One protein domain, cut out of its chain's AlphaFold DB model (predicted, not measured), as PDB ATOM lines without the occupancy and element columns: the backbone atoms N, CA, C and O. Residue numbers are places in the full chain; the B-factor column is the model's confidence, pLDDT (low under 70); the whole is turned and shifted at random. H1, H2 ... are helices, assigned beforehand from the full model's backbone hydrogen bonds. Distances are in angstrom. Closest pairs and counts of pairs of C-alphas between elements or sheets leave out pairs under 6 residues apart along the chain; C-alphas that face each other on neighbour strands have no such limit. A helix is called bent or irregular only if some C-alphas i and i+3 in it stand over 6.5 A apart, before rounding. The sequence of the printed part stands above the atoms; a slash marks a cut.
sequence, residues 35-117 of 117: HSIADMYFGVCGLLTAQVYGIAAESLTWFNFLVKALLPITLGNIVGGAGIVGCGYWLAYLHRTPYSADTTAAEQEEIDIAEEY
ATOM      1  N   HIS A  35     -11.462  13.742 -44.170       91.69
ATOM      2  CA  HIS A  35     -10.584  13.783 -43.009       91.69
ATOM      3  C   HIS A  35     -10.280  15.224 -42.652       91.69
ATOM      4  O   HIS A  35      -9.572  15.907 -43.387       91.69
ATOM      5  N   SER A  36     -10.729  15.645 -41.468       91.31
ATOM      6  CA  SER A  36     -10.641  17.037 -41.023       91.31
ATOM      7  C   SER A  36      -9.260  17.671 -41.229       91.31
ATOM      8  O   SER A  36      -9.179  18.791 -41.716       91.31
ATOM      9  N   ILE A  37      -8.166  16.958 -40.937       88.62
ATOM     10  CA  ILE A  37      -6.797  17.478 -41.098       88.62
ATOM     11  C   ILE A  37      -6.371  17.552 -42.574       88.62
ATOM     12  O   ILE A  37      -5.698  18.503 -42.972       88.62
ATOM     13  N   ALA A  38      -6.762  16.576 -43.400       89.69
ATOM     14  CA  ALA A  38      -6.468  16.619 -44.832       89.69
ATOM     15  C   ALA A  38      -7.233  17.770 -45.501       89.69
ATOM     16  O   ALA A  38      -6.656  18.542 -46.267       89.69
ATOM     17  N   ASP A  39      -8.499  17.946 -45.132       89.69
ATOM     18  CA  ASP A  39      -9.364  18.975 -45.700       89.69
ATOM     19  C   ASP A  39      -8.983  20.380 -45.213       89.69
ATOM     20  O   ASP A  39      -9.130  21.341 -45.964       89.69
ATOM     21  N   MET A  40      -8.386  20.516 -44.018       88.50
ATOM     22  CA  MET A  40      -7.686  21.742 -43.601       88.50
ATOM     23  C   MET A  40      -6.577  22.123 -44.585       88.50
ATOM     24  O   MET A  40      -6.524  23.271 -45.021       88.50
ATOM     25  N   TYR A  41      -5.712  21.176 -44.958       89.94
ATOM     26  CA  TYR A  41      -4.625  21.443 -45.900       89.94
ATOM     27  C   TYR A  41      -5.160  21.811 -47.289       89.94
ATOM     28  O   TYR A  41      -4.841  22.881 -47.811       89.94
ATOM     29  N   PHE A  42      -6.021  20.969 -47.869       87.06
ATOM     30  CA  PHE A  42      -6.554  21.201 -49.213       87.06
ATOM     31  C   PHE A  42      -7.432  22.454 -49.290       87.06
ATOM     32  O   PHE A  42      -7.307  23.229 -50.239       87.06
ATOM     33  N   GLY A  43      -8.268  22.700 -48.279       86.06
ATOM     34  CA  GLY A  43      -9.125  23.879 -48.208       86.06
ATOM     35  C   GLY A  43      -8.339  25.182 -48.092       86.06
ATOM     36  O   GLY A  43      -8.623  26.131 -48.823       86.06
ATOM     37  N   VAL A  44      -7.307  25.229 -47.241       86.88
ATOM     38  CA  VAL A  44      -6.444  26.416 -47.107       86.88
ATOM     39  C   VAL A  44      -5.630  26.650 -48.380       86.88
ATOM     40  O   VAL A  44      -5.573  27.780 -48.863       86.88
ATOM     41  N   CYS A  45      -5.050  25.604 -48.977       86.88
ATOM     42  CA  CYS A  45      -4.355  25.727 -50.258       86.88
ATOM     43  C   CYS A  45      -5.289  26.224 -51.373       86.88
ATOM     44  O   CYS A  45      -4.898  27.104 -52.141       86.88
ATOM     45  N   GLY A  46      -6.524  25.720 -51.437       84.69
ATOM     46  CA  GLY A  46      -7.548  26.178 -52.380       84.69
ATOM     47  C   GLY A  46      -7.912  27.652 -52.191       84.69
ATOM     48  O   GLY A  46      -7.940  28.409 -53.157       84.69
ATOM     49  N   LEU A  47      -8.113  28.090 -50.946       84.00
ATOM     50  CA  LEU A  47      -8.406  29.490 -50.618       84.00
ATOM     51  C   LEU A  47      -7.254  30.427 -51.005       84.00
ATOM     52  O   LEU A  47      -7.486  31.454 -51.639       84.00
ATOM     53  N   LEU A  48      -6.012  30.066 -50.672       85.19
ATOM     54  CA  LEU A  48      -4.840  30.888 -50.980       85.19
ATOM     55  C   LEU A  48      -4.567  30.965 -52.487       85.19
ATOM     56  O   LEU A  48      -4.284  32.037 -53.016       85.19
ATOM     57  N   THR A  49      -4.679  29.845 -53.202       84.62
ATOM     58  CA  THR A  49      -4.468  29.817 -54.658       84.62
ATOM     59  C   THR A  49      -5.573  30.547 -55.417       84.62
ATOM     60  O   THR A  49      -5.264  31.275 -56.359       84.62
ATOM     61  N   ALA A  50      -6.832  30.449 -54.982       81.88
ATOM     62  CA  ALA A  50      -7.929  31.237 -55.544       81.88
ATOM     63  C   ALA A  50      -7.690  32.747 -55.381       81.88
ATOM     64  O   ALA A  50      -7.919  33.509 -56.320       81.88
ATOM     65  N   GLN A  51      -7.161  33.176 -54.229       77.38
ATOM     66  CA  GLN A  51      -6.798  34.575 -53.984       77.38
ATOM     67  C   GLN A  51      -5.640  35.059 -54.866       77.38
ATOM     68  O   GLN A  51      -5.678  36.190 -55.343       77.38
ATOM     69  N   VAL A  52      -4.621  34.225 -55.097       81.31
ATOM     70  CA  VAL A  52      -3.429  34.597 -55.884       81.31
ATOM     71  C   VAL A  52      -3.691  34.579 -57.392       81.31
ATOM     72  O   VAL A  52      -3.249  35.478 -58.101       81.31
ATOM     73  N   TYR A  53      -4.403  33.568 -57.892       80.19
ATOM     74  CA  TYR A  53      -4.611  33.350 -59.328       80.19
ATOM     75  C   TYR A  53      -5.973  33.843 -59.839       80.19
ATOM     76  O   TYR A  53      -6.253  33.724 -61.030       80.19
ATOM     77  N   GLY A  54      -6.825  34.391 -58.966       70.25
ATOM     78  CA  GLY A  54      -8.135  34.938 -59.339       70.25
ATOM     79  C   GLY A  54      -9.126  33.887 -59.849       70.25
ATOM     80  O   GLY A  54     -10.055  34.220 -60.584       70.25
ATOM     81  N   ILE A  55      -8.930  32.614 -59.494       72.75
ATOM     82  CA  ILE A  55      -9.818  31.522 -59.898       72.75
ATOM     83  C   ILE A  55     -11.105  31.647 -59.077       72.75
ATOM     84  O   ILE A  55     -11.080  31.548 -57.850       72.75
ATOM     85  N   ALA A  56     -12.232  31.886 -59.750       59.47
ATOM     86  CA  ALA A  56     -13.530  32.060 -59.109       59.47
ATOM     87  C   ALA A  56     -14.008  30.743 -58.474       59.47
ATOM     88  O   ALA A  56     -14.605  29.893 -59.127       59.47
ATOM     89  N   ALA A  57     -13.749  30.582 -57.178       64.94
ATOM     90  CA  ALA A  57     -14.341  29.536 -56.358       64.94
ATOM     91  C   ALA A  57     -15.505  30.143 -55.556       64.94
ATOM     92  O   ALA A  57     -15.380  30.398 -54.361       64.94
ATOM     93  N   GLU A  58     -16.635  30.417 -56.220       62.19
ATOM     94  CA  GLU A  58     -17.786  31.126 -55.623       62.19
ATOM     95  C   GLU A  58     -18.330  30.462 -54.348       62.19
ATOM     96  O   GLU A  58     -18.850  31.144 -53.465       62.19
ATOM     97  N   SER A  59     -18.189  29.140 -54.207       66.44
ATOM     98  CA  SER A  59     -18.635  28.417 -53.011       66.44
ATOM     99  C   SER A  59     -17.575  28.329 -51.904       66.44
ATOM    100  O   SER A  59     -17.928  28.065 -50.748       66.44
ATOM    101  N   LEU A  60     -16.298  28.572 -52.225       70.81
ATOM    102  CA  LEU A  60     -15.155  28.387 -51.331       70.81
ATOM    103  C   LEU A  60     -14.832  29.687 -50.587       70.81
ATOM    104  O   LEU A  60     -13.832  30.355 -50.825       70.81
ATOM    105  N   THR A  61     -15.708  30.064 -49.661       81.00
ATOM    106  CA  THR A  61     -15.445  31.142 -48.698       81.00
ATOM    107  C   THR A  61     -14.927  30.550 -47.391       81.00
ATOM    108  O   THR A  61     -15.366  29.469 -47.005       81.00
ATOM    109  N   TRP A  62     -14.094  31.285 -46.646       78.25
ATOM    110  CA  TRP A  62     -13.663  30.907 -45.288       78.25
ATOM    111  C   TRP A  62     -14.820  30.430 -44.398       78.25
ATOM    112  O   TRP A  62     -14.703  29.419 -43.711       78.25
ATOM    113  N   PHE A  63     -15.966  31.114 -44.460       83.06
ATOM    114  CA  PHE A  63     -17.157  30.745 -43.693       83.06
ATOM    115  C   PHE A  63     -17.769  29.407 -44.136       83.06
ATOM    116  O   PHE A  63     -18.022  28.542 -43.301       83.06
ATOM    117  N   ASN A  64     -17.984  29.207 -45.443       83.12
ATOM    118  CA  ASN A  64     -18.509  27.941 -45.965       83.12
ATOM    119  C   ASN A  64     -17.545  26.785 -45.679       83.12
ATOM    120  O   ASN A  64     -17.986  25.712 -45.281       83.12
ATOM    121  N   PHE A  65     -16.241  27.011 -45.832       84.38
ATOM    122  CA  PHE A  65     -15.217  26.013 -45.554       84.38
ATOM    123  C   PHE A  65     -15.240  25.560 -44.085       84.38
ATOM    124  O   PHE A  65     -15.324  24.367 -43.806       84.38
ATOM    125  N   LEU A  66     -15.250  26.500 -43.136       84.75
ATOM    126  CA  LEU A  66     -15.243  26.174 -41.708       84.75
ATOM    127  C   LEU A  66     -16.562  25.545 -41.239       84.75
ATOM    128  O   LEU A  66     -16.553  24.558 -40.508       84.75
ATOM    129  N   VAL A  67     -17.700  26.111 -41.648       84.06
ATOM    130  CA  VAL A  67     -19.009  25.739 -41.088       84.06
ATOM    131  C   VAL A  67     -19.651  24.571 -41.831       84.06
ATOM    132  O   VAL A  67     -20.243  23.706 -41.190       84.06
ATOM    133  N   LYS A  68     -19.560  24.530 -43.167       81.50
ATOM    134  CA  LYS A  68     -20.255  23.514 -43.976       81.50
ATOM    135  C   LYS A  68     -19.402  22.303 -44.316       81.50
ATOM    136  O   LYS A  68     -19.977  21.243 -44.517       81.50
ATOM    137  N   ALA A  69     -18.080  22.450 -44.380       84.75
ATOM    138  CA  ALA A  69     -17.184  21.319 -44.598       84.75
ATOM    139  C   ALA A  69     -16.550  20.880 -43.272       84.75
ATOM    140  O   ALA A  69     -16.857  19.815 -42.748       84.75
ATOM    141  N   LEU A  70     -15.723  21.726 -42.659       89.12
ATOM    142  CA  LEU A  70     -14.833  21.278 -41.590       89.12
ATOM    143  C   LEU A  70     -15.555  20.821 -40.315       89.12
ATOM    144  O   LEU A  70     -15.162  19.828 -39.700       89.12
ATOM    145  N   LEU A  71     -16.602  21.537 -39.906       89.81
ATOM    146  CA  LEU A  71     -17.355  21.234 -38.689       89.81
ATOM    147  C   LEU A  71     -18.075  19.869 -38.745       89.81
ATOM    148  O   LEU A  71     -17.830  19.056 -37.849       89.81
ATOM    149  N   PRO A  72     -18.897  19.548 -39.769       89.25
ATOM    150  CA  PRO A  72     -19.515  18.226 -39.869       89.25
ATOM    151  C   PRO A  72     -18.489  17.101 -40.057       89.25
ATOM    152  O   PRO A  72     -18.640  16.052 -39.432       89.25
ATOM    153  N   ILE A  73     -17.417  17.329 -40.824       91.62
ATOM    154  CA  ILE A  73     -16.337  16.347 -41.014       91.62
ATOM    155  C   ILE A  73     -15.677  16.014 -39.673       91.62
ATOM    156  O   ILE A  73     -15.556  14.848 -39.303       91.62
ATOM    157  N   THR A  74     -15.325  17.038 -38.890       91.44
ATOM    158  CA  THR A  74     -14.678  16.861 -37.583       91.44
ATOM    159  C   THR A  74     -15.577  16.104 -36.609       91.44
ATOM    160  O   THR A  74     -15.109  15.186 -35.934       91.44
ATOM    161  N   LEU A  75     -16.872  16.429 -36.566       91.94
ATOM    162  CA  LEU A  75     -17.839  15.686 -35.757       91.94
ATOM    163  C   LEU A  75     -17.932  14.224 -36.208       91.94
ATOM    164  O   LEU A  75     -17.885  13.326 -35.369       91.94
ATOM    165  N   GLY A  76     -17.975  13.972 -37.518       89.75
ATOM    166  CA  GLY A  76     -17.950  12.623 -38.081       89.75
ATOM    167  C   GLY A  76     -16.685  11.845 -37.704       89.75
ATOM    168  O   GLY A  76     -16.775  10.696 -37.273       89.75
ATOM    169  N   ASN A  77     -15.505  12.470 -37.782       92.31
ATOM    170  CA  ASN A  77     -14.247  11.841 -37.375       92.31
ATOM    171  C   ASN A  77     -14.225  11.522 -35.869       92.31
ATOM    172  O   ASN A  77     -13.753  10.447 -35.494       92.31
ATOM    173  N   ILE A  78     -14.757  12.405 -35.014       91.94
ATOM    174  CA  ILE A  78     -14.870  12.165 -33.566       91.94
ATOM    175  C   ILE A  78     -15.812  10.993 -33.290       91.94
ATOM    176  O   ILE A  78     -15.443  10.079 -32.555       91.94
ATOM    177  N   VAL A  79     -16.998  10.972 -33.903       92.69
ATOM    178  CA  VAL A  79     -17.974   9.885 -33.725       92.69
ATOM    179  C   VAL A  79     -17.415   8.555 -34.240       92.69
ATOM    180  O   VAL A  79     -17.550   7.531 -33.575       92.69
ATOM    181  N   GLY A  80     -16.723   8.553 -35.380       87.50
ATOM    182  CA  GLY A  80     -16.082   7.350 -35.910       87.50
ATOM    183  C   GLY A  80     -14.936   6.838 -35.031       87.50
ATOM    184  O   GLY A  80     -14.796   5.633 -34.837       87.50
ATOM    185  N   GLY A  81     -14.121   7.737 -34.477       87.44
ATOM    186  CA  GLY A  81     -12.994   7.375 -33.618       87.44
ATOM    187  C   GLY A  81     -13.419   6.996 -32.201       87.44
ATOM    188  O   GLY A  81     -13.228   5.860 -31.778       87.44
ATOM    189  N   ALA A  82     -14.005   7.941 -31.471       87.12
ATOM    190  CA  ALA A  82     -14.400   7.747 -30.079       87.12
ATOM    191  C   ALA A  82     -15.623   6.832 -29.946       87.12
ATOM    192  O   ALA A  82     -15.666   6.003 -29.043       87.12
ATOM    193  N   GLY A  83     -16.594   6.948 -30.855       87.75
ATOM    194  CA  GLY A  83     -17.799   6.124 -30.835       87.75
ATOM    195  C   GLY A  83     -17.515   4.696 -31.280       87.75
ATOM    196  O   GLY A  83     -17.595   3.775 -30.482       87.75
ATOM    197  N   ILE A  84     -17.154   4.479 -32.545       86.56
ATOM    198  CA  ILE A  84     -17.057   3.106 -33.074       86.56
ATOM    199  C   ILE A  84     -15.835   2.376 -32.506       86.56
ATOM    200  O   ILE A  84     -15.963   1.286 -31.954       86.56
ATOM    201  N   VAL A  85     -14.645   2.969 -32.630       87.38
ATOM    202  CA  VAL A  85     -13.405   2.299 -32.207       87.38
ATOM    203  C   VAL A  85     -13.242   2.356 -30.688       87.38
ATOM    204  O   VAL A  85     -12.923   1.339 -30.079       87.38
ATOM    205  N   GLY A  86     -13.512   3.506 -30.067       85.12
ATOM    206  CA  GLY A  86     -13.435   3.676 -28.614       85.12
ATOM    207  C   GLY A  86     -14.445   2.818 -27.849       85.12
ATOM    208  O   GLY A  86     -14.044   2.057 -26.969       85.12
ATOM    209  N   CYS A  87     -15.738   2.860 -28.205       85.44
ATOM    210  CA  CYS A  87     -16.722   1.982 -27.560       85.44
ATOM    211  C   CYS A  87     -16.497   0.507 -27.915       85.44
ATOM    212  O   CYS A  87     -16.698  -0.346 -27.056       85.44
ATOM    213  N   GLY A  88     -16.046   0.192 -29.136       85.50
ATOM    214  CA  GLY A  88     -15.674  -1.175 -29.511       85.50
ATOM    215  C   GLY A  88     -14.559  -1.735 -28.627       85.50
ATOM    216  O   GLY A  88     -14.674  -2.849 -28.122       85.50
ATOM    217  N   TYR A  89     -13.521  -0.937 -28.363       85.00
ATOM    218  CA  TYR A  89     -12.440  -1.314 -27.453       85.00
ATOM    219  C   TYR A  89     -12.935  -1.474 -26.007       85.00
ATOM    220  O   TYR A  89     -12.600  -2.455 -25.346       85.00
ATOM    221  N   TRP A  90     -13.794  -0.563 -25.532       83.56
ATOM    222  CA  TRP A  90     -14.401  -0.658 -24.201       83.56
ATOM    223  C   TRP A  90     -15.247  -1.928 -24.030       83.56
ATOM    224  O   TRP A  90     -15.114  -2.619 -23.025       83.56
ATOM    225  N   LEU A  91     -16.072  -2.281 -25.017       84.62
ATOM    226  CA  LEU A  91     -16.879  -3.505 -24.980       84.62
ATOM    227  C   LEU A  91     -16.025  -4.776 -25.006       84.62
ATOM    228  O   LEU A  91     -16.388  -5.761 -24.366       84.62
ATOM    229  N   ALA A  92     -14.914  -4.756 -25.744       82.62
ATOM    230  CA  ALA A  92     -14.033  -5.907 -25.883       82.62
ATOM    231  C   ALA A  92     -13.181  -6.161 -24.630       82.62
ATOM    232  O   ALA A  92     -13.035  -7.312 -24.233       82.62
ATOM    233  N   TYR A  93     -12.645  -5.108 -24.004       76.75
ATOM    234  CA  TYR A  93     -11.645  -5.247 -22.936       76.75
ATOM    235  C   TYR A  93     -12.098  -4.724 -21.567       76.75
ATOM    236  O   TYR A  93     -11.609  -5.188 -20.546       76.75
ATOM    237  N   LEU A  94     -13.037  -3.774 -21.509       71.00
ATOM    238  CA  LEU A  94     -13.338  -3.009 -20.287       71.00
ATOM    239  C   LEU A  94     -14.763  -3.212 -19.732       71.00
ATOM    240  O   LEU A  94     -15.074  -2.708 -18.656       71.00
ATOM    241  N   HIS A  95     -15.629  -3.955 -20.428       65.19
ATOM    242  CA  HIS A  95     -17.011  -4.250 -20.009       65.19
ATOM    243  C   HIS A  95     -17.096  -5.301 -18.880       65.19
ATOM    244  O   HIS A  95     -18.175  -5.540 -18.340       65.19
ATOM    245  N   ARG A  96     -15.989  -5.915 -18.448       59.44
ATOM    246  CA  ARG A  96     -16.046  -6.954 -17.412       59.44
ATOM    247  C   ARG A  96     -16.650  -6.420 -16.101       59.44
ATOM    248  O   ARG A  96     -16.097  -5.556 -15.428       59.44
ATOM    249  N   THR A  97     -17.807  -6.969 -15.735       56.22
ATOM    250  CA  THR A  97     -18.457  -6.784 -14.431       56.22
ATOM    251  C   THR A  97     -17.538  -7.236 -13.287       56.22
ATOM    252  O   THR A  97     -16.737  -8.147 -13.506       56.22
ATOM    253  N   PRO A  98     -17.707  -6.730 -12.046       57.94
ATOM    254  CA  PRO A  98     -16.921  -7.130 -10.861       57.94
ATOM    255  C   PRO A  98     -17.046  -8.616 -10.440       57.94
ATOM    256  O   PRO A  98     -16.642  -8.982  -9.343       57.94
ATOM    257  N   TYR A  99     -17.599  -9.476 -11.300       51.16
ATOM    258  CA  TYR A  99     -17.730 -10.925 -11.140       51.16
ATOM    259  C   TYR A  99     -17.017 -11.716 -12.262       51.16
ATOM    260  O   TYR A  99     -17.322 -12.879 -12.508       51.16
ATOM    261  N   SER A 100     -16.090 -11.091 -12.998       56.25
ATOM    262  CA  SER A 100     -15.192 -11.816 -13.907       56.25
ATOM    263  C   SER A 100     -14.239 -12.700 -13.099       56.25
ATOM    264  O   SER A 100     -13.588 -12.210 -12.181       56.25
ATOM    265  N   ALA A 101     -14.157 -13.988 -13.440       57.34
ATOM    266  CA  ALA A 101     -13.269 -14.952 -12.782       57.34
ATOM    267  C   ALA A 101     -11.775 -14.689 -13.056       57.34
ATOM    268  O   ALA A 101     -10.930 -15.132 -12.281       57.34
ATOM    269  N   ASP A 102     -11.463 -13.947 -14.120       62.53
ATOM    270  CA  ASP A 102     -10.092 -13.579 -14.459       62.53
ATOM    271  C   ASP A 102      -9.655 -12.396 -13.593       62.53
ATOM    272  O   ASP A 102     -10.239 -11.309 -13.644       62.53
ATOM    273  N   THR A 103      -8.654 -12.638 -12.748       67.56
ATOM    274  CA  THR A 103      -8.029 -11.619 -11.910       67.56
ATOM    275  C   THR A 103      -7.143 -10.723 -12.767       67.56
ATOM    276  O   THR A 103      -6.431 -11.191 -13.651       67.56
ATOM    277  N   THR A 104      -7.118  -9.425 -12.464       67.56
ATOM    278  CA  THR A 104      -6.310  -8.409 -13.168       67.56
ATOM    279  C   THR A 104      -4.819  -8.772 -13.258       67.56
ATOM    280  O   THR A 104      -4.119  -8.303 -14.145       67.56
ATOM    281  N   ALA A 105      -4.336  -9.622 -12.346       65.31
ATOM    282  CA  ALA A 105      -2.975 -10.150 -12.338       65.31
ATOM    283  C   ALA A 105      -2.705 -11.180 -13.452       65.31
ATOM    284  O   ALA A 105      -1.622 -11.161 -14.021       65.31
ATOM    285  N   ALA A 106      -3.676 -12.038 -13.785       67.12
ATOM    286  CA  ALA A 106      -3.536 -13.029 -14.855       67.12
ATOM    287  C   ALA A 106      -3.583 -12.375 -16.248       67.12
ATOM    288  O   ALA A 106      -2.860 -12.794 -17.146       67.12
ATOM    289  N   GLU A 107      -4.374 -11.307 -16.416       65.62
ATOM    290  CA  GLU A 107      -4.356 -10.499 -17.646       65.62
ATOM    291  C   GLU A 107      -3.049  -9.711 -17.788       65.62
ATOM    292  O   GLU A 107      -2.513  -9.645 -18.888       65.62
ATOM    293  N   GLN A 108      -2.500  -9.148 -16.702       68.56
ATOM    294  CA  GLN A 108      -1.189  -8.492 -16.769       68.56
ATOM    295  C   GLN A 108      -0.095  -9.493 -17.162       68.56
ATOM    296  O   GLN A 108       0.737  -9.167 -17.996       68.56
ATOM    297  N   GLU A 109      -0.145 -10.722 -16.644       71.38
ATOM    298  CA  GLU A 109       0.780 -11.792 -17.027       71.38
ATOM    299  C   GLU A 109       0.612 -12.205 -18.503       71.38
ATOM    300  O   GLU A 109       1.606 -12.321 -19.209       71.38
ATOM    301  N   GLU A 110      -0.615 -12.352 -19.022       71.94
ATOM    302  CA  GLU A 110      -0.837 -12.602 -20.459       71.94
ATOM    303  C   GLU A 110      -0.374 -11.441 -21.350       71.94
ATOM    304  O   GLU A 110       0.165 -11.681 -22.433       71.94
ATOM    305  N   ILE A 111      -0.578 -10.192 -20.923       68.12
ATOM    306  CA  ILE A 111      -0.133  -8.997 -21.651       68.12
ATOM    307  C   ILE A 111       1.394  -8.919 -21.652       68.12
ATOM    308  O   ILE A 111       1.977  -8.695 -22.712       68.12
ATOM    309  N   ASP A 112       2.033  -9.165 -20.508       71.25
ATOM    310  CA  ASP A 112       3.489  -9.184 -20.365       71.25
ATOM    311  C   ASP A 112       4.095 -10.313 -21.223       71.25
ATOM    312  O   ASP A 112       5.042 -10.083 -21.976       71.25
ATOM    313  N   ILE A 113       3.485 -11.508 -21.219       71.81
ATOM    314  CA  ILE A 113       3.853 -12.614 -22.117       71.81
ATOM    315  C   ILE A 113       3.678 -12.192 -23.582       71.81
ATOM    316  O   ILE A 113       4.550 -12.439 -24.413       71.81
ATOM    317  N   ALA A 114       2.569 -11.542 -23.940       66.31
ATOM    318  CA  ALA A 114       2.320 -11.095 -25.309       66.31
ATOM    319  C   ALA A 114       3.284  -9.982 -25.767       66.31
ATOM    320  O   ALA A 114       3.583  -9.914 -26.966       66.31
ATOM    321  N   GLU A 115       3.780  -9.139 -24.856       64.06
ATOM    322  CA  GLU A 115       4.824  -8.139 -25.112       64.06
ATOM    323  C   GLU A 115       6.224  -8.753 -25.257       64.06
ATOM    324  O   GLU A 115       7.033  -8.208 -26.008       64.06
ATOM    325  N   GLU A 116       6.500  -9.889 -24.609       60.66
ATOM    326  CA  GLU A 116       7.815 -10.549 -24.634       60.66
ATOM    327  C   GLU A 116       8.124 -11.291 -25.960       60.66
ATOM    328  O   GLU A 116       9.293 -11.479 -26.309       60.66
ATOM    329  N   TYR A 117       7.102 -11.666 -26.743       48.66
ATOM    330  CA  TYR A 117       7.260 -12.260 -28.093       48.66
ATOM    331  C   TYR A 117       7.335 -11.226 -29.227       48.66
ATOM    332  O   TYR A 117       7.097 -11.565 -30.410       48.66
TER     333      TYR A 117
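Overview. This is residues 35 to 117 of the 117 residues of an uncharacterized protein of Lachnospiraceae bacterium (UniProt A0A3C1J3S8). One long helix, H2, is the spine of an extended, open shape: the shorter H1 folds back beside its first part as a helical hairpin, staggered so that H1 reaches beyond the beginning of H2, while the later part of H2 sticks out with residues 79 to 85 and 88 to 94. Past the far end of H2 a loop turns the chain aside into the short H3, and residues 96 to 117, with H3 among them, stand free as a tail that packs on no other helix. The printed part has 83 residues with three named helices, in the order H1, H2, H3, and no named strand; the class is all helix. The whole is extended, with a radius of gyration of the C-alphas of 22.8 A and spans of 68 by 29 by 10 A along its three main axes.

Along the chain. H2 is the longest helix, with 33 residues, from Trp 62 to Leu 94. Its C-alpha 62 is at (-13.663, 30.907, -45.288) and its C-alpha 94 at (-13.338, -3.009, -20.287), 42.1 A apart. H2 has a kink of 26 degrees near residue 70. It is neither bent nor irregular, but only just: C-alphas 68 and 71 are 6.4 A apart. Before it in the chain comes H1, residues 36 to 53, 18 residues and 25.2 A from first to last C-alpha; it begins with the C-alpha of Ser 36 at (-10.641, 17.037, -41.023). After H2 comes H3, residues 104 to 116, 13 residues and 18.3 A from first to last C-alpha; it ends with the C-alpha of Glu 116 at (7.815, -10.549, -24.634).

Arrangement. H2 touches H1, with 8 pairs of C-alphas within 8 A. The closest C-alphas of the two are those of Ser 36 and Thr 74, 5.3 A apart. Their lines stand at a shallow tilt of 14 degrees, and they run opposite ways; the two form a helical hairpin. H2 touches H1 with residues 62 to 77 alone, and the centres of the two helices are 22.0 A apart. H3 touches no helix: it is apart from H1 and apart from H2, with no C-alpha of H3 within 8 A of a C-alpha of either. In H1 and H3 every pair of O i and N i+4 is within hydrogen-bond range; in H2 26 of 29 such pairs are.

Size, cuts and confidence. The two C-alphas farthest apart are those of Gly 54, just after H1, and Ala 101, between H2 and H3, at 68.4 A. The first and last printed C-alphas, those of His 35 and Tyr 117, are 34.9 A apart; Tyr 117 is the chain's last residue. Without the stretches that stand free, namely residues 79 to 85, 88 to 94 and 96 to 117, the body has 47 residues and spans 56 by 15 by 9 A, with a radius of gyration of 13.3 A. The printed part has no cut. The links from H1 to H2, with 8 residues between them, and from H2 to H3, with 9, are both short, and no link is long. The mean pLDDT of the printed part is 78.1. H1 and H2 each have a mean of 86, and H3 has a mean of 68. The model's confidence is low, under 70, in 23 residues: residues 56 to 59, residues 95 to 108, residue 111 and residues 114 to 117.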